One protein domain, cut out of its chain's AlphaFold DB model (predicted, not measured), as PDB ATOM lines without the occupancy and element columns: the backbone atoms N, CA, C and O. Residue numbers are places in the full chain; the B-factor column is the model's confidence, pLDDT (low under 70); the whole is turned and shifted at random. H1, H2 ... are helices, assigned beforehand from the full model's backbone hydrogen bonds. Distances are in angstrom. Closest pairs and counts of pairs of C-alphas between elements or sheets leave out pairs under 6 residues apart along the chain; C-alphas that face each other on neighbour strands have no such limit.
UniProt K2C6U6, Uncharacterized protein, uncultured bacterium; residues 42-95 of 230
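AT A GLANCE: This is residues 42 to 95 of the 230 residues of an uncharacterized protein of uncultured bacterium (UniProt K2C6U6). There is little regular structure: a long winding stretch, residues 42 to 76, folds back on itself as a body of loops, and two short helices, H1 then H2, follow it, with H2 at the far end from Asp 42. The printed part has 54 residues, of which 14 are in the two named helices; there is no named strand, and the class is all helix. The whole is compact, with a radius of gyration of the C-alphas of 11.2 A, and flat, spanning 33 by 28 by 15 A.

HOW THE PARTS SIT: After residues 42 to 76, H1, residues 77 to 84, is joined by a tight link of 3 residues to H2, residues 88 to 93. The two are close but not clearly touching: their closest C-alphas, those of Leu 83 and Arg 91, are 7.4 A apart. Their lines are about perpendicular, at 82 degrees. In H1 and H2 every O i to N i+4 pair is within hydrogen-bond range.

IN THESE COORDINATES: H1 begins at C-alpha 77 (-8.249, -34.954, 30.085) and is 10.0 A long from first to last C-alpha. H2, 8.6 A long, ends at C-alpha 93 (-11.359, -19.209, 45.012).

THE WHOLE: The C-alphas farthest apart, of Asp 42 and Glu 93, are 33.1 A apart. Residues 85 to 90, of which 88 to 90 belong to H2, stand free. The printed part has no cut, and no printed residue is under 70 in pLDDT.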
ATOM      1  N   ASP A  42     -11.536 -35.242  16.113       93.69
ATOM      2  CA  ASP A  42     -10.180 -34.751  15.850       93.69
ATOM      3  C   ASP A  42     -10.057 -33.220  15.934       93.69
ATOM      4  O   ASP A  42      -8.944 -32.692  15.913       93.69
ATOM      5  N   ALA A  43     -11.171 -32.496  16.096       93.81
ATOM      6  CA  ALA A  43     -11.137 -31.058  16.317       93.81
ATOM      7  C   ALA A  43     -10.355 -30.721  17.599       93.81
ATOM      8  O   ALA A  43     -10.423 -31.433  18.603       93.81
ATOM      9  N   ARG A  44      -9.616 -29.609  17.559       94.38
ATOM     10  CA  ARG A  44      -8.857 -29.063  18.703       94.38
ATOM     11  C   ARG A  44      -9.440 -27.743  19.198       94.38
ATOM     12  O   ARG A  44      -9.470 -27.483  20.399       94.38
ATOM     13  N   ILE A  45      -9.963 -26.952  18.266       94.12
ATOM     14  CA  ILE A  45     -10.577 -25.644  18.491       94.12
ATOM     15  C   ILE A  45     -12.004 -25.627  17.950       94.12
ATOM     16  O   ILE A  45     -12.361 -26.390  17.054       94.12
ATOM     17  N   CYS A  46     -12.823 -24.737  18.494       93.88
ATOM     18  CA  CYS A  46     -14.147 -24.454  17.973       93.88
ATOM     19  C   CYS A  46     -14.060 -23.569  16.726       93.88
ATOM     20  O   CYS A  46     -13.560 -22.451  16.815       93.88
ATOM     21  N   GLU A  47     -14.627 -23.988  15.596       94.06
ATOM     22  CA  GLU A  47     -14.615 -23.160  14.378       94.06
ATOM     23  C   GLU A  47     -15.431 -21.866  14.522       94.06
ATOM     24  O   GLU A  47     -15.076 -20.838  13.949       94.06
ATOM     25  N   SER A  48     -16.492 -21.880  15.335       95.00
ATOM     26  CA  SER A  48     -17.369 -20.718  15.520       95.00
ATOM     27  C   SER A  48     -16.773 -19.630  16.421       95.00
ATOM     28  O   SER A  48     -16.924 -18.451  16.114       95.00
ATOM     29  N   CYS A  49     -16.109 -19.991  17.526       94.75
ATOM     30  CA  CYS A  49     -15.618 -19.018  18.516       94.75
ATOM     31  C   CYS A  49     -14.127 -19.148  18.861       94.75
ATOM     32  O   CYS A  49     -13.662 -18.496  19.797       94.75
ATOM     33  N   GLN A  50     -13.392 -20.007  18.149       94.88
ATOM     34  CA  GLN A  50     -11.938 -20.209  18.257       94.88
ATOM     35  C   GLN A  50     -11.442 -20.632  19.650       94.88
ATOM     36  O   GLN A  50     -10.250 -20.613  19.930       94.88
ATOM     37  N   SER A  51     -12.348 -21.032  20.547       91.19
ATOM     38  CA  SER A  51     -11.974 -21.526  21.873       91.19
ATOM     39  C   SER A  51     -11.485 -22.976  21.793       91.19
ATOM     40  O   SER A  51     -12.072 -23.756  21.037       91.19
ATOM     41  N   PRO A  52     -10.465 -23.366  22.579       92.62
ATOM     42  CA  PRO A  52      -9.989 -24.741  22.606       92.62
ATOM     43  C   PRO A  52     -11.069 -25.666  23.177       92.62
ATOM     44  O   PRO A  52     -11.763 -25.308  24.129       92.62
ATOM     45  N   LEU A  53     -11.210 -26.854  22.592       91.31
ATOM     46  CA  LEU A  53     -12.224 -27.838  22.987       91.31
ATOM     47  C   LEU A  53     -11.706 -28.865  24.003       91.31
ATOM     48  O   LEU A  53     -12.494 -29.453  24.735       91.31
ATOM     49  N   ASN A  54     -10.390 -29.087  24.058       93.75
ATOM     50  CA  ASN A  54      -9.769 -30.046  24.977       93.75
ATOM     51  C   ASN A  54      -8.398 -29.534  25.458       93.75
ATOM     52  O   ASN A  54      -7.337 -30.073  25.125       93.75
ATOM     53  N   LEU A  55      -8.417 -28.429  26.207       94.62
ATOM     54  CA  LEU A  55      -7.219 -27.777  26.739       94.62
ATOM     55  C   LEU A  55      -6.713 -28.489  27.999       94.62
ATOM     56  O   LEU A  55      -7.449 -28.647  28.972       94.62
ATOM     57  N   CYS A  56      -5.440 -28.882  28.012       96.25
ATOM     58  CA  CYS A  56      -4.803 -29.385  29.225       96.25
ATOM     59  C   CYS A  56      -4.470 -28.206  30.144       96.25
ATOM     60  O   CYS A  56      -3.640 -27.376  29.785       96.25
ATOM     61  N   LEU A  57      -5.068 -28.143  31.334       93.62
ATOM     62  CA  LEU A  57      -4.844 -27.028  32.266       93.62
ATOM     63  C   LEU A  57      -3.491 -27.088  32.991       93.62
ATOM     64  O   LEU A  57      -3.123 -26.131  33.660       93.62
ATOM     65  N   ASP A  58      -2.763 -28.197  32.857       93.75
ATOM     66  CA  ASP A  58      -1.424 -28.373  33.424       93.75
ATOM     67  C   ASP A  58      -0.338 -27.776  32.511       93.75
ATOM     68  O   ASP A  58       0.466 -26.952  32.933       93.75
ATOM     69  N   CYS A  59      -0.341 -28.140  31.224       96.56
ATOM     70  CA  CYS A  59       0.717 -27.753  30.282       96.56
ATOM     71  C   CYS A  59       0.249 -26.839  29.140       96.56
ATOM     72  O   CYS A  59       1.028 -26.561  28.218       96.56
ATOM     73  N   MET A  60      -1.017 -26.416  29.184       95.69
ATOM     74  CA  MET A  60      -1.698 -25.552  28.211       95.69
ATOM     75  C   MET A  60      -1.709 -26.095  26.776       95.69
ATOM     76  O   MET A  60      -1.889 -25.344  25.823       95.69
ATOM     77  N   HIS A  61      -1.515 -27.404  26.599       97.06
ATOM     78  CA  HIS A  61      -1.570 -28.033  25.283       97.06
ATOM     79  C   HIS A  61      -3.015 -28.267  24.835       97.06
ATOM     80  O   HIS A  61      -3.833 -28.791  25.596       97.06
ATOM     81  N   GLU A  62      -3.308 -27.923  23.585       96.00
ATOM     82  CA  GLU A  62      -4.589 -28.186  22.933       96.00
ATOM     83  C   GLU A  62      -4.597 -29.595  22.341       96.00
ATOM     84  O   GLU A  62      -3.872 -29.901  21.390       96.00
ATOM     85  N   ASN A  63      -5.424 -30.460  22.918       96.06
ATOM     86  CA  ASN A  63      -5.567 -31.835  22.471       96.06
ATOM     87  C   ASN A  63      -6.744 -31.970  21.507       96.06
ATOM     88  O   ASN A  63      -7.659 -31.149  21.477       96.06
ATOM     89  N   GLU A  64      -6.739 -33.057  20.743       95.81
ATOM     90  CA  GLU A  64      -7.928 -33.489  20.009       95.81
ATOM     91  C   GLU A  64      -9.041 -33.834  21.002       95.81
ATOM     92  O   GLU A  64      -8.771 -34.378  22.075       95.81
ATOM     93  N   VAL A  65     -10.296 -33.555  20.654       93.12
ATOM     94  CA  VAL A  65     -11.461 -33.830  21.514       93.12
ATOM     95  C   VAL A  65     -11.505 -35.277  22.014       93.12
ATOM     96  O   VAL A  65     -11.839 -35.531  23.172       93.12
ATOM     97  N   LYS A  66     -11.166 -36.237  21.150       93.62
ATOM     98  CA  LYS A  66     -11.173 -37.669  21.482       93.62
ATOM     99  C   LYS A  66     -10.060 -38.098  22.443       93.62
ATOM    100  O   LYS A  66     -10.088 -39.235  22.899       93.62
ATOM    101  N   ALA A  67      -9.072 -37.247  22.719       95.12
ATOM    102  CA  ALA A  67      -7.943 -37.613  23.564       95.12
ATOM    103  C   ALA A  67      -8.372 -37.739  25.036       95.12
ATOM    104  O   ALA A  67      -8.822 -36.769  25.656       95.12
ATOM    105  N   ASP A  68      -8.193 -38.935  25.604       95.44
ATOM    106  CA  ASP A  68      -8.422 -39.200  27.030       95.44
ATOM    107  C   ASP A  68      -7.243 -38.745  27.906       95.44
ATOM    108  O   ASP A  68      -7.437 -38.428  29.078       95.44
ATOM    109  N   TYR A  69      -6.047 -38.630  27.323       97.56
ATOM    110  CA  TYR A  69      -4.830 -38.139  27.971       97.56
ATOM    111  C   TYR A  69      -4.162 -37.059  27.123       97.56
ATOM    112  O   TYR A  69      -4.217 -37.093  25.893       97.56
ATOM    113  N   CYS A  70      -3.513 -36.101  27.781       97.44
ATOM    114  CA  CYS A  70      -2.769 -35.048  27.110       97.44
ATOM    115  C   CYS A  70      -1.561 -35.637  26.376       97.44
ATOM    116  O   CYS A  70      -0.690 -36.227  27.012       97.44
ATOM    117  N   VAL A  71      -1.436 -35.401  25.071       95.94
ATOM    118  CA  VAL A  71      -0.323 -35.953  24.274       95.94
ATOM    119  C   VAL A  71       1.039 -35.365  24.655       95.94
ATOM    120  O   VAL A  71       2.071 -35.965  24.376       95.94
ATOM    121  N   LYS A  72       1.056 -34.192  25.304       95.88
ATOM    122  CA  LYS A  72       2.287 -33.509  25.724       95.88
ATOM    123  C   LYS A  72       2.777 -33.947  27.103       95.88
ATOM    124  O   LYS A  72       3.974 -34.130  27.281       95.88
ATOM    125  N   CYS A  73       1.887 -34.048  28.094       95.62
ATOM    126  CA  CYS A  73       2.289 -34.337  29.478       95.62
ATOM    127  C   CYS A  73       1.683 -35.615  30.066       95.62
ATOM    128  O   CYS A  73       2.122 -36.038  31.132       95.62
ATOM    129  N   GLY A  74       0.712 -36.249  29.408       96.50
ATOM    130  CA  GLY A  74       0.046 -37.461  29.888       96.50
ATOM    131  C   GLY A  74      -1.010 -37.231  30.972       96.50
ATOM    132  O   GLY A  74      -1.499 -38.200  31.539       96.50
ATOM    133  N   MET A  75      -1.365 -35.980  31.293       97.06
ATOM    134  CA  MET A  75      -2.444 -35.695  32.251       97.06
ATOM    135  C   MET A  75      -3.797 -36.201  31.728       97.06
ATOM    136  O   MET A  75      -4.064 -36.043  30.533       97.06
ATOM    137  N   PRO A  76      -4.657 -36.782  32.585       97.06
ATOM    138  CA  PRO A  76      -5.981 -37.228  32.171       97.06
ATOM    139  C   PRO A  76      -6.853 -36.018  31.807       97.06
ATOM    140  O   PRO A  76      -6.918 -35.019  32.524       97.06
ATOM    141  N   MET A  77      -7.506 -36.084  30.650       95.44
ATOM    142  CA  MET A  77      -8.249 -34.954  30.085       95.44
ATOM    143  C   MET A  77      -9.673 -34.846  30.623       95.44
ATOM    144  O   MET A  77     -10.306 -33.804  30.460       95.44
ATOM    145  N   ALA A  78     -10.205 -35.899  31.250       92.31
ATOM    146  CA  ALA A  78     -11.556 -35.883  31.804       92.31
ATOM    147  C   ALA A  78     -11.708 -34.808  32.887       92.31
ATOM    148  O   ALA A  78     -12.601 -33.967  32.801       92.31
ATOM    149  N   GLU A  79     -10.791 -34.776  33.847       92.12
ATOM    150  CA  GLU A  79     -10.775 -33.801  34.931       92.12
ATOM    151  C   GLU A  79     -10.451 -32.397  34.420       92.12
ATOM    152  O   GLU A  79     -11.081 -31.432  34.849       92.12
ATOM    153  N   MET A  80      -9.537 -32.272  33.453       92.38
ATOM    154  CA  MET A  80      -9.205 -30.979  32.838       92.38
ATOM    155  C   MET A  80     -10.410 -30.359  32.129       92.38
ATOM    156  O   MET A  80     -10.634 -29.157  32.259       92.38
ATOM    157  N   ARG A  81     -11.226 -31.167  31.438       90.38
ATOM    158  CA  ARG A  81     -12.479 -30.711  30.816       90.38
ATOM    159  C   ARG A  81     -13.479 -30.213  31.855       90.38
ATOM    160  O   ARG A  81     -14.021 -29.123  31.697       90.38
ATOM    161  N   VAL A  82     -13.673 -30.959  32.945       89.44
ATOM    162  CA  VAL A  82     -14.562 -30.531  34.039       89.44
ATOM    163  C   VAL A  82     -14.069 -29.211  34.640       89.44
ATOM    164  O   VAL A  82     -14.830 -28.252  34.717       89.44
ATOM    165  N   LEU A  83     -12.785 -29.115  34.988       90.81
ATOM    166  CA  LEU A  83     -12.192 -27.900  35.557       90.81
ATOM    167  C   LEU A  83     -12.141 -26.720  34.575       90.81
ATOM    168  O   LEU A  83     -12.098 -25.571  35.013       90.81
ATOM    169  N   GLY A  84     -12.104 -26.983  33.268       89.50
ATOM    170  CA  GLY A  84     -12.122 -25.972  32.210       89.50
ATOM    171  C   GLY A  84     -13.507 -25.374  31.962       89.50
ATOM    172  O   GLY A  84     -13.594 -24.242  31.493       89.50
ATOM    173  N   SER A  85     -14.572 -26.099  32.321       86.75
ATOM    174  CA  SER A  85     -15.961 -25.616  32.242       86.75
ATOM    175  C   SER A  85     -16.348 -24.657  33.378       86.75
ATOM    176  O   SER A  85     -17.406 -24.030  33.335       86.75
ATOM    177  N   ILE A  86     -15.493 -24.539  34.398       89.81
ATOM    178  CA  ILE A  86     -15.694 -23.695  35.576       89.81
ATOM    179  C   ILE A  86     -14.910 -22.395  35.391       89.81
ATOM    180  O   ILE A  86     -13.762 -22.417  34.942       89.81
ATOM    181  N   ASP A  87     -15.525 -21.269  35.765       91.25
ATOM    182  CA  ASP A  87     -14.877 -19.958  35.743       91.25
ATOM    183  C   ASP A  87     -13.497 -19.996  36.450       91.25
ATOM    184  O   ASP A  87     -13.398 -20.538  37.558       91.25
ATOM    185  N   PRO A  88     -12.413 -19.473  35.837       91.62
ATOM    186  CA  PRO A  88     -11.068 -19.580  36.398       91.62
ATOM    187  C   PRO A  88     -10.893 -18.913  37.765       91.62
ATOM    188  O   PRO A  88     -10.096 -19.408  38.569       91.62
ATOM    189  N   ASP A  89     -11.603 -17.815  38.027       95.94
ATOM    190  CA  ASP A  89     -11.520 -17.109  39.303       95.94
ATOM    191  C   ASP A  89     -12.270 -17.887  40.380       95.94
ATOM    192  O   ASP A  89     -11.703 -18.133  41.445       95.94
ATOM    193  N   LEU A  90     -13.456 -18.413  40.057       96.19
ATOM    194  CA  LEU A  90     -14.195 -19.313  40.947       96.19
ATOM    195  C   LEU A  90     -13.409 -20.596  41.255       96.19
ATOM    196  O   LEU A  90     -13.353 -21.043  42.400       96.19
ATOM    197  N   ARG A  91     -12.764 -21.200  40.248       94.56
ATOM    198  CA  ARG A  91     -11.931 -22.398  40.429       94.56
ATOM    199  C   ARG A  91     -10.793 -22.145  41.416       94.56
ATOM    200  O   ARG A  91     -10.499 -23.020  42.228       94.56
ATOM    201  N   ARG A  92     -10.164 -20.965  41.332       94.00
ATOM    202  CA  ARG A  92      -9.077 -20.536  42.221       94.00
ATOM    203  C   ARG A  92      -9.591 -20.232  43.625       94.00
ATOM    204  O   ARG A  92      -8.987 -20.676  44.593       94.00
ATOM    205  N   GLU A  93     -10.711 -19.524  43.735       97.19
ATOM    206  CA  GLU A  93     -11.359 -19.209  45.012       97.19
ATOM    207  C   GLU A  93     -11.728 -20.487  45.779       97.19
ATOM    208  O   GLU A  93     -11.397 -20.633  46.955       97.19
ATOM    209  N   LEU A  94     -12.336 -21.456  45.087       96.38
ATOM    210  CA  LEU A  94     -12.732 -22.747  45.656       96.38
ATOM    211  C   LEU A  94     -11.594 -23.775  45.707       96.38
ATOM    212  O   LEU A  94     -11.783 -24.869  46.244       96.38
ATOM    213  N   ARG A  95     -10.423 -23.448  45.148       94.56
ATOM    214  CA  ARG A  95      -9.226 -24.301  45.129       94.56
ATOM    215  C   ARG A  95      -9.500 -25.701  44.564       94.56
ATOM    216  O   ARG A  95      -9.017 -26.717  45.077       94.56
TER     217      ARG A  95